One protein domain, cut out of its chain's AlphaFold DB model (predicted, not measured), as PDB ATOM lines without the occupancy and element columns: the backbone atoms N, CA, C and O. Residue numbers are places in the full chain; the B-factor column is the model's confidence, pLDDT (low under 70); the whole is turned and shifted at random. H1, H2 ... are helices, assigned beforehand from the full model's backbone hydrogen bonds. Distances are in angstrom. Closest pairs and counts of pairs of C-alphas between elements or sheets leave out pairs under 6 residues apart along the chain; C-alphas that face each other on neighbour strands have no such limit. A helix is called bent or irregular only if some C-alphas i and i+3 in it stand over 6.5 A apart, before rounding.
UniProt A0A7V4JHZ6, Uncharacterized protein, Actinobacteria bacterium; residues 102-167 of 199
ATOM      1  N   GLU A 102      57.571 -15.715  13.393       88.88
ATOM      2  CA  GLU A 102      56.354 -15.489  12.585       88.88
ATOM      3  C   GLU A 102      55.429 -16.712  12.566       88.88
ATOM      4  O   GLU A 102      54.239 -16.600  12.864       88.88
ATOM      5  N   ASN A 103      56.004 -17.888  12.310       88.62
ATOM      6  CA  ASN A 103      55.300 -19.168  12.332       88.62
ATOM      7  C   ASN A 103      54.768 -19.505  13.724       88.62
ATOM      8  O   ASN A 103      53.586 -19.789  13.889       88.62
ATOM      9  N   THR A 104      55.635 -19.433  14.732       91.88
ATOM     10  CA  THR A 104      55.304 -19.800  16.112       91.88
ATOM     11  C   THR A 104      54.172 -18.942  16.669       91.88
ATOM     12  O   THR A 104      53.254 -19.460  17.302       91.88
ATOM     13  N   VAL A 105      54.197 -17.632  16.411       93.25
ATOM     14  CA  VAL A 105      53.152 -16.713  16.876       93.25
ATOM     15  C   VAL A 105      51.844 -16.945  16.117       93.25
ATOM     16  O   VAL A 105      50.783 -16.952  16.741       93.25
ATOM     17  N   ALA A 106      51.898 -17.190  14.803       89.88
ATOM     18  CA  ALA A 106      50.713 -17.536  14.019       89.88
ATOM     19  C   ALA A 106      50.060 -18.842  14.513       89.88
ATOM     20  O   ALA A 106      48.849 -18.897  14.727       89.88
ATOM     21  N   GLU A 107      50.856 -19.881  14.765       91.00
ATOM     22  CA  GLU A 107      50.380 -21.159  15.303       91.00
ATOM     23  C   GLU A 107      49.784 -21.000  16.704       91.00
ATOM     24  O   GLU A 107      48.713 -21.542  16.985       91.00
ATOM     25  N   HIS A 108      50.412 -20.193  17.563       95.00
ATOM     26  CA  HIS A 108      49.873 -19.881  18.883       95.00
ATOM     27  C   HIS A 108      48.523 -19.153  18.796       95.00
ATOM     28  O   HIS A 108      47.575 -19.523  19.489       95.00
ATOM     29  N   ALA A 109      48.393 -18.160  17.909       92.62
ATOM     30  CA  ALA A 109      47.132 -17.457  17.685       92.62
ATOM     31  C   ALA A 109      46.020 -18.412  17.219       92.62
ATOM     32  O   ALA A 109      44.901 -18.367  17.734       92.62
ATOM     33  N   PHE A 110      46.332 -19.329  16.298       90.69
ATOM     34  CA  PHE A 110      45.379 -20.342  15.849       90.69
ATOM     35  C   PHE A 110      44.990 -21.322  16.967       90.69
ATOM     36  O   PHE A 110      43.807 -21.635  17.136       90.69
ATOM     37  N   ALA A 111      45.950 -21.746  17.791       93.62
ATOM     38  CA  ALA A 111      45.683 -22.582  18.957       93.62
ATOM     39  C   ALA A 111      44.724 -21.894  19.947       93.62
ATOM     40  O   ALA A 111      43.805 -22.539  20.454       93.62
ATOM     41  N   LEU A 112      44.873 -20.585  20.177       96.06
ATOM     42  CA  LEU A 112      43.951 -19.807  21.012       96.06
ATOM     43  C   LEU A 112      42.539 -19.740  20.415       96.06
ATOM     44  O   LEU A 112      41.561 -19.901  21.150       96.06
ATOM     45  N   ILE A 113      42.412 -19.567  19.094       93.50
ATOM     46  CA  ILE A 113      41.109 -19.604  18.408       93.50
ATOM     47  C   ILE A 113      40.422 -20.956  18.646       93.50
ATOM     48  O   ILE A 113      39.252 -21.001  19.039       93.50
ATOM     49  N   LEU A 114      41.146 -22.067  18.473       92.88
ATOM     50  CA  LEU A 114      40.615 -23.406  18.735       92.88
ATOM     51  C   LEU A 114      40.243 -23.590  20.211       92.88
ATOM     52  O   LEU A 114      39.141 -24.065  20.504       92.88
ATOM     53  N   ALA A 115      41.105 -23.150  21.129       96.81
ATOM     54  CA  ALA A 115      40.875 -23.244  22.566       96.81
ATOM     55  C   ALA A 115      39.592 -22.529  23.004       96.81
ATOM     56  O   ALA A 115      38.836 -23.068  23.817       96.81
ATOM     57  N   LEU A 116      39.313 -21.357  22.431       96.69
ATOM     58  CA  LEU A 116      38.083 -20.610  22.676       96.69
ATOM     59  C   LEU A 116      36.874 -21.268  22.006       96.69
ATOM     60  O   LEU A 116      35.865 -21.501  22.674       96.69
ATOM     61  N   SER A 117      36.980 -21.634  20.723       95.25
ATOM     62  CA  SER A 117      35.871 -22.239  19.968       95.25
ATOM     63  C   SER A 117      35.362 -23.540  20.596       95.25
ATOM     64  O   SER A 117      34.179 -23.849  20.482       95.25
ATOM     65  N   ARG A 118      36.238 -24.284  21.287       95.94
ATOM     66  CA  ARG A 118      35.944 -25.562  21.953       95.94
ATOM     67  C   ARG A 118      35.884 -25.477  23.480       95.94
ATOM     68  O   ARG A 118      35.726 -26.507  24.125       95.94
ATOM     69  N   LYS A 119      36.020 -24.280  24.067       97.00
ATOM     70  CA  LYS A 119      36.013 -24.055  25.527       97.00
ATOM     71  C   LYS A 119      37.006 -24.955  26.283       97.00
ATOM     72  O   LYS A 119      36.714 -25.432  27.381       97.00
ATOM     73  N   LEU A 120      38.198 -25.160  25.711       97.00
ATOM     74  CA  LEU A 120      39.187 -26.120  26.218       97.00
ATOM     75  C   LEU A 120      39.607 -25.828  27.657       97.00
ATOM     76  O   LEU A 120      39.707 -26.755  28.450       97.00
ATOM     77  N   LYS A 121      39.795 -24.552  28.022       96.81
ATOM     78  CA  LYS A 121      40.147 -24.173  29.399       96.81
ATOM     79  C   LYS A 121      39.132 -24.726  30.403       96.81
ATOM     80  O   LYS A 121      39.521 -25.381  31.361       96.81
ATOM     81  N   THR A 122      37.841 -24.494  30.160       96.44
ATOM     82  CA  THR A 122      36.763 -24.966  31.039       96.44
ATOM     83  C   THR A 122      36.687 -26.487  31.061       96.44
ATOM     84  O   THR A 122      36.570 -27.062  32.139       96.44
ATOM     85  N   ALA A 123      36.796 -27.136  29.898       97.25
ATOM     86  CA  ALA A 123      36.795 -28.594  29.806       97.25
ATOM     87  C   ALA A 123      37.941 -29.212  30.627       97.25
ATOM     88  O   ALA A 123      37.683 -30.058  31.473       97.25
ATOM     89  N   ILE A 124      39.174 -28.720  30.456       97.38
ATOM     90  CA  ILE A 124      40.362 -29.189  31.189       97.38
ATOM     91  C   ILE A 124      40.201 -28.978  32.700       97.38
ATOM     92  O   ILE A 124      40.509 -29.870  33.488       97.38
ATOM     93  N   THR A 125      39.705 -27.810  33.127       97.56
ATOM     94  CA  THR A 125      39.462 -27.540  34.552       97.56
ATOM     95  C   THR A 125      38.473 -28.537  35.154       97.56
ATOM     96  O   THR A 125      38.744 -29.060  36.232       97.56
ATOM     97  N   ARG A 126      37.370 -28.839  34.458       97.31
ATOM     98  CA  ARG A 126      36.370 -29.811  34.924       97.31
ATOM     99  C   ARG A 126      36.922 -31.230  34.980       97.31
ATOM    100  O   ARG A 126      36.808 -31.882  36.013       97.31
ATOM    101  N   THR A 127      37.606 -31.681  33.929       97.38
ATOM    102  CA  THR A 127      38.156 -33.044  33.896       97.38
ATOM    103  C   THR A 127      39.212 -33.266  34.976       97.38
ATOM    104  O   THR A 127      39.266 -34.344  35.562       97.38
ATOM    105  N   ASN A 128      40.003 -32.241  35.312       97.81
ATOM    106  CA  ASN A 128      40.952 -32.297  36.432       97.81
ATOM    107  C   ASN A 128      40.260 -32.402  37.804       97.81
ATOM    108  O   ASN A 128      40.883 -32.826  38.772       97.81
ATOM    109  N   GLN A 129      38.982 -32.027  37.887       97.75
ATOM    110  CA  GLN A 129      38.122 -32.169  39.065       97.75
ATOM    111  C   GLN A 129      37.222 -33.415  38.986       97.75
ATOM    112  O   GLN A 129      36.313 -33.558  39.798       97.75
ATOM    113  N   LEU A 130      37.474 -34.316  38.025       97.50
ATOM    114  CA  LEU A 130      36.666 -35.511  37.744       97.50
ATOM    115  C   LEU A 130      35.210 -35.205  37.343       97.50
ATOM    116  O   LEU A 130      34.347 -36.079  37.413       97.50
ATOM    117  N   ASP A 131      34.942 -33.981  36.885       97.44
ATOM    118  CA  ASP A 131      33.674 -33.598  36.270       97.44
ATOM    119  C   ASP A 131      33.762 -33.786  34.746       97.44
ATOM    120  O   ASP A 131      34.548 -33.133  34.057       97.44
ATOM    121  N   PHE A 132      32.937 -34.690  34.214       96.62
ATOM    122  CA  PHE A 132      32.857 -35.007  32.782       96.62
ATOM    123  C   PHE A 132      31.583 -34.456  32.122       96.62
ATOM    124  O   PHE A 132      31.227 -34.853  31.010       96.62
ATOM    125  N   SER A 133      30.870 -33.550  32.799       96.12
ATOM    126  CA  SER A 133      29.666 -32.920  32.267       96.12
ATOM    127  C   SER A 133      29.968 -32.069  31.028       96.12
ATOM    128  O   SER A 133      30.874 -31.230  30.997       96.12
ATOM    129  N   LEU A 134      29.154 -32.249  29.984       94.75
ATOM    130  CA  LEU A 134      29.266 -31.495  28.728       94.75
ATOM    131  C   LEU A 134      28.463 -30.188  28.737       94.75
ATOM    132  O   LEU A 134      28.492 -29.421  27.769       94.75
ATOM    133  N   GLU A 135      27.728 -29.922  29.816       95.75
ATOM    134  CA  GLU A 135      26.851 -28.763  29.923       95.75
ATOM    135  C   GLU A 135      27.637 -27.461  29.745       95.75
ATOM    136  O   GLU A 135      28.648 -27.215  30.404       95.75
ATOM    137  N   GLY A 136      27.186 -26.617  28.819       94.31
ATOM    138  CA  GLY A 136      27.855 -25.355  28.519       94.31
ATOM    139  C   GLY A 136      29.169 -25.491  27.741       94.31
ATOM    140  O   GLY A 136      29.750 -24.459  27.416       94.31
ATOM    141  N   LEU A 137      29.616 -26.698  27.364       96.69
ATOM    142  CA  LEU A 137      30.840 -26.910  26.572       96.69
ATOM    143  C   LEU A 137      30.611 -26.916  25.056       96.69
ATOM    144  O   LEU A 137      31.571 -26.978  24.291       96.69
ATOM    145  N   ARG A 138      29.359 -26.789  24.594       96.25
ATOM    146  CA  ARG A 138      29.069 -26.661  23.160       96.25
ATOM    147  C   ARG A 138      29.816 -25.457  22.574       96.25
ATOM    148  O   ARG A 138      29.661 -24.328  23.056       96.25
ATOM    149  N   GLY A 139      30.627 -25.747  21.564       95.25
ATOM    150  CA  GLY A 139      31.407 -24.799  20.784       95.25
ATOM    151  C   GLY A 139      30.741 -24.408  19.467       95.25
ATOM    152  O   GLY A 139      29.534 -24.588  19.293       95.25
ATOM    153  N   PHE A 140      31.548 -23.919  18.527       93.62
ATOM    154  CA  PHE A 140      31.130 -23.641  17.152       93.62
ATOM    155  C   PHE A 140      32.207 -24.046  16.145       93.62
ATOM    156  O   PHE A 140      33.395 -24.124  16.473       93.62
ATOM    157  N   ASP A 141      31.777 -24.286  14.909       90.38
ATOM    158  CA  ASP A 141      32.680 -24.576  13.804       90.38
ATOM    159  C   ASP A 141      33.255 -23.287  13.223       90.38
ATOM    160  O   ASP A 141      32.530 -22.317  12.967       90.38
ATOM    161  N   LEU A 142      34.572 -23.308  13.004       87.88
ATOM    162  CA  LEU A 142      35.293 -22.251  12.295       87.88
ATOM    163  C   LEU A 142      34.974 -22.256  10.798       87.88
ATOM    164  O   LEU A 142      35.086 -21.219  10.150       87.88
ATOM    165  N   LYS A 143      34.541 -23.406  10.267       83.75
ATOM    166  CA  LYS A 143      34.060 -23.527   8.895       83.75
ATOM    167  C   LYS A 143      32.955 -22.497   8.635       83.75
ATOM    168  O   LYS A 143      32.098 -22.248   9.496       83.75
ATOM    169  N   ASP A 144      33.020 -21.880   7.459       81.31
ATOM    170  CA  ASP A 144      32.094 -20.846   6.989       81.31
ATOM    171  C   ASP A 144      32.060 -19.576   7.867       81.31
ATOM    172  O   ASP A 144      31.138 -18.766   7.767       81.31
ATOM    173  N   LYS A 145      33.046 -19.378   8.757       82.00
ATOM    174  CA  LYS A 145      33.236 -18.113   9.482       82.00
ATOM    175  C   LYS A 145      34.246 -17.240   8.761       82.00
ATOM    176  O   LYS A 145      35.228 -17.714   8.200       82.00
ATOM    177  N   THR A 146      34.034 -15.935   8.849       82.81
ATOM    178  CA  THR A 146      35.001 -14.948   8.378       82.81
ATOM    179  C   THR A 146      36.027 -14.675   9.470       82.81
ATOM    180  O   THR A 146      35.672 -14.208  10.554       82.81
ATOM    181  N   LEU A 147      37.303 -14.930   9.180       81.94
ATOM    182  CA  LEU A 147      38.412 -14.487  10.019       81.94
ATOM    183  C   LEU A 147      38.944 -13.146   9.504       81.94
ATOM    184  O   LEU A 147      39.504 -13.071   8.414       81.94
ATOM    185  N   GLY A 148      38.783 -12.092  10.304       81.88
ATOM    186  CA  GLY A 148      39.416 -10.801  10.047       81.88
ATOM    187  C   GLY A 148      40.828 -10.763  10.630       81.88
ATOM    188  O   GLY A 148      40.999 -10.984  11.827       81.88
ATOM    189  N   VAL A 149      41.826 -10.451   9.802       83.12
ATOM    190  CA  VAL A 149      43.218 -10.251  10.235       83.12
ATOM    191  C   VAL A 149      43.548  -8.762  10.158       83.12
ATOM    192  O   VAL A 149      43.515  -8.171   9.080       83.12
ATOM    193  N   VAL A 150      43.868  -8.148  11.300       84.62
ATOM    194  CA  VAL A 150      44.295  -6.742  11.374       84.62
ATOM    195  C   VAL A 150      45.819  -6.700  11.450       84.62
ATOM    196  O   VAL A 150      46.404  -7.038  12.475       84.62
ATOM    197  N   GLY A 151      46.446  -6.295  10.345       80.12
ATOM    198  CA  GLY A 151      47.899  -6.296  10.162       80.12
ATOM    199  C   GLY A 151      48.365  -7.456   9.279       80.12
ATOM    200  O   GLY A 151      48.388  -8.604   9.707       80.12
ATOM    201  N   ALA A 152      48.775  -7.146   8.046       80.69
ATOM    202  CA  ALA A 152      49.222  -8.117   7.036       80.69
ATOM    203  C   ALA A 152      50.759  -8.224   6.943       80.69
ATOM    204  O   ALA A 152      51.321  -8.405   5.866       80.69
ATOM    205  N   GLY A 153      51.449  -8.057   8.077       81.44
ATOM    206  CA  GLY A 153      52.886  -8.331   8.188       81.44
ATOM    207  C   GLY A 153      53.176  -9.834   8.255       81.44
ATOM    208  O   GLY A 153      52.264 -10.646   8.115       81.44
ATOM    209  N   GLY A 154      54.425 -10.216   8.537       84.25
ATOM    210  CA  GLY A 154      54.856 -11.622   8.530       84.25
ATOM    211  C   GLY A 154      53.951 -12.565   9.333       84.25
ATOM    212  O   GLY A 154      53.458 -13.548   8.793       84.25
ATOM    213  N   ILE A 155      53.619 -12.216  10.582       87.56
ATOM    214  CA  ILE A 155      52.723 -13.024  11.433       87.56
ATOM    215  C   ILE A 155      51.309 -13.131  10.841       87.56
ATOM    216  O   ILE A 155      50.753 -14.224  10.756       87.56
ATOM    217  N   GLY A 156      50.711 -12.003  10.445       82.12
ATOM    218  CA  GLY A 156      49.338 -11.972   9.935       82.12
ATOM    219  C   GLY A 156      49.187 -12.731   8.619       82.12
ATOM    220  O   GLY A 156      48.204 -13.447   8.435       82.12
ATOM    221  N   LEU A 157      50.192 -12.638   7.743       84.88
ATOM    222  CA  LEU A 157      50.252 -13.413   6.509       84.88
ATOM    223  C   LEU A 157      50.379 -14.912   6.804       84.88
ATOM    224  O   LEU A 157      49.576 -15.689   6.302       84.88
ATOM    225  N   GLN A 158      51.309 -15.310   7.680       85.12
ATOM    226  CA  GLN A 158      51.489 -16.713   8.073       85.12
ATOM    227  C   GLN A 158      50.234 -17.318   8.724       85.12
ATOM    228  O   GLN A 158      49.940 -18.500   8.527       85.12
ATOM    229  N   LEU A 159      49.479 -16.520   9.486       83.44
ATOM    230  CA  LEU A 159      48.193 -16.920  10.056       83.44
ATOM    231  C   LEU A 159      47.131 -17.105   8.966       83.44
ATOM    232  O   LEU A 159      46.427 -18.114   8.957       83.44
ATOM    233  N   ALA A 160      47.027 -16.151   8.038       82.62
ATOM    234  CA  ALA A 160      46.082 -16.222   6.930       82.62
ATOM    235  C   ALA A 160      46.371 -17.419   6.010       82.62
ATOM    236  O   ALA A 160      45.448 -18.147   5.660       82.62
ATOM    237  N   GLU A 161      47.635 -17.665   5.662       79.56
ATOM    238  CA  GLU A 161      48.059 -18.802   4.834       79.56
ATOM    239  C   GLU A 161      47.684 -20.146   5.469       79.56
ATOM    240  O   GLU A 161      47.070 -20.986   4.817       79.56
ATOM    241  N   ARG A 162      47.975 -20.341   6.762       73.69
ATOM    242  CA  ARG A 162      47.678 -21.604   7.463       73.69
ATOM    243  C   ARG A 162      46.187 -21.889   7.599       73.69
ATOM    244  O   ARG A 162      45.779 -23.046   7.585       73.69
ATOM    245  N   ILE A 163      45.376 -20.849   7.764       69.25
ATOM    246  CA  ILE A 163      43.927 -20.998   7.954       69.25
ATOM    247  C   ILE A 163      43.208 -21.209   6.615       69.25
ATOM    248  O   ILE A 163      42.136 -21.807   6.591       69.25
ATOM    249  N   ARG A 164      43.821 -20.818   5.491       63.00
ATOM    250  CA  ARG A 164      43.296 -21.022   4.131       63.00
ATOM    251  C   ARG A 164      43.469 -22.445   3.585       63.00
ATOM    252  O   ARG A 164      43.312 -22.648   2.386       63.00
ATOM    253  N   LEU A 165      43.674 -23.459   4.430       52.34
ATOM    254  CA  LEU A 165      43.660 -24.884   4.041       52.34
ATOM    255  C   LEU A 165      42.272 -25.409   3.579       52.34
ATOM    256  O   LEU A 165      41.978 -26.590   3.740       52.34
ATOM    257  N   ASP A 166      41.439 -24.556   2.978       50.78
ATOM    258  CA  ASP A 166      40.281 -24.929   2.157       50.78
ATOM    259  C   ASP A 166      40.604 -24.937   0.640       50.78
ATOM    260  O   ASP A 166      39.755 -25.333  -0.157       50.78
ATOM    261  N   ASP A 167      41.846 -24.652   0.215       53.09
ATOM    262  CA  ASP A 167      42.293 -24.818  -1.191       53.09
ATOM    263  C   ASP A 167      42.520 -26.289  -1.613       53.09
ATOM    264  O   ASP A 167      43.172 -26.593  -2.616       53.09
TER     265      ASP A 167
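Overview. This is residues 102 to 167 of the 199 residues of an uncharacterized protein of Actinobacteria bacterium (UniProt A0A7V4JHZ6). A long helix, H1, turns a corner into a shorter one, H2, and a long irregular link, residues 129 to 153, folds back from the far end of H2 to the end where H1 began. There the third helix, H3, packs on H1 at a steep angle, while H2 is away from H3 at the other end of the long axis, in a loose, elongated whole. The printed part has 66 residues, with three named helices in the order H1, H2, H3 and no named strand, and its class is all helix. The radius of gyration of the C-alphas is 14.7 A, and the C-alphas span 43 by 24 by 20 A.

Arrangement. H1, residues 102 to 117, is the longest helix by residues. A tight link of 2 residues leads to H2, residues 120 to 128. These two helices are close but not clearly touching, with 1 pair of C-alphas within 8 A, those of Ala 115 and Lys 121, 6.9 A apart. They run the same way at a steep tilt of 66 degrees. A long link of 25 residues joins H2 to H3, residues 154 to 163. H2 and H3 are apart. H3 and H1 touch, with 14 pairs of C-alphas within 8 A; their closest C-alphas are those of Glu 102 and Ile 155, 4.5 A apart. H1 and H3 run the same way at a steep tilt of 49 degrees, and their centres are 10.5 A apart. In H1, H2 and H3 every backbone O i to N i+4 pair is within hydrogen-bond range.

Along the chain. H1 begins at C-alpha 102, at (56.354, -15.489, 12.585), and measures 22.8 A from first to last C-alpha, ending at C-alpha 117. H2 runs from Leu 120 to Asn 128, 12.1 A between its first and last C-alphas; C-alpha 128 is at (40.952, -32.297, 36.432). H3 runs from Gly 154 to Ile 163 and measures 14.4 A, ending with C-alpha 163 at (43.927, -20.998, 7.954).

Size, cuts and confidence. The two C-alphas farthest apart are those of Leu 130 and Gly 153, at 43.3 A. The C-alphas of residues 129 to 153, the long link, lie 8 to 25 A from the mean of the C-alphas. The first and last printed C-alphas, those of Glu 102 and Asp 167, are 21.8 A apart. The printed part has no cut. The mean pLDDT of the printed part is 88.2; residues 163 to 167, of which 163 belongs to H3, are under 70.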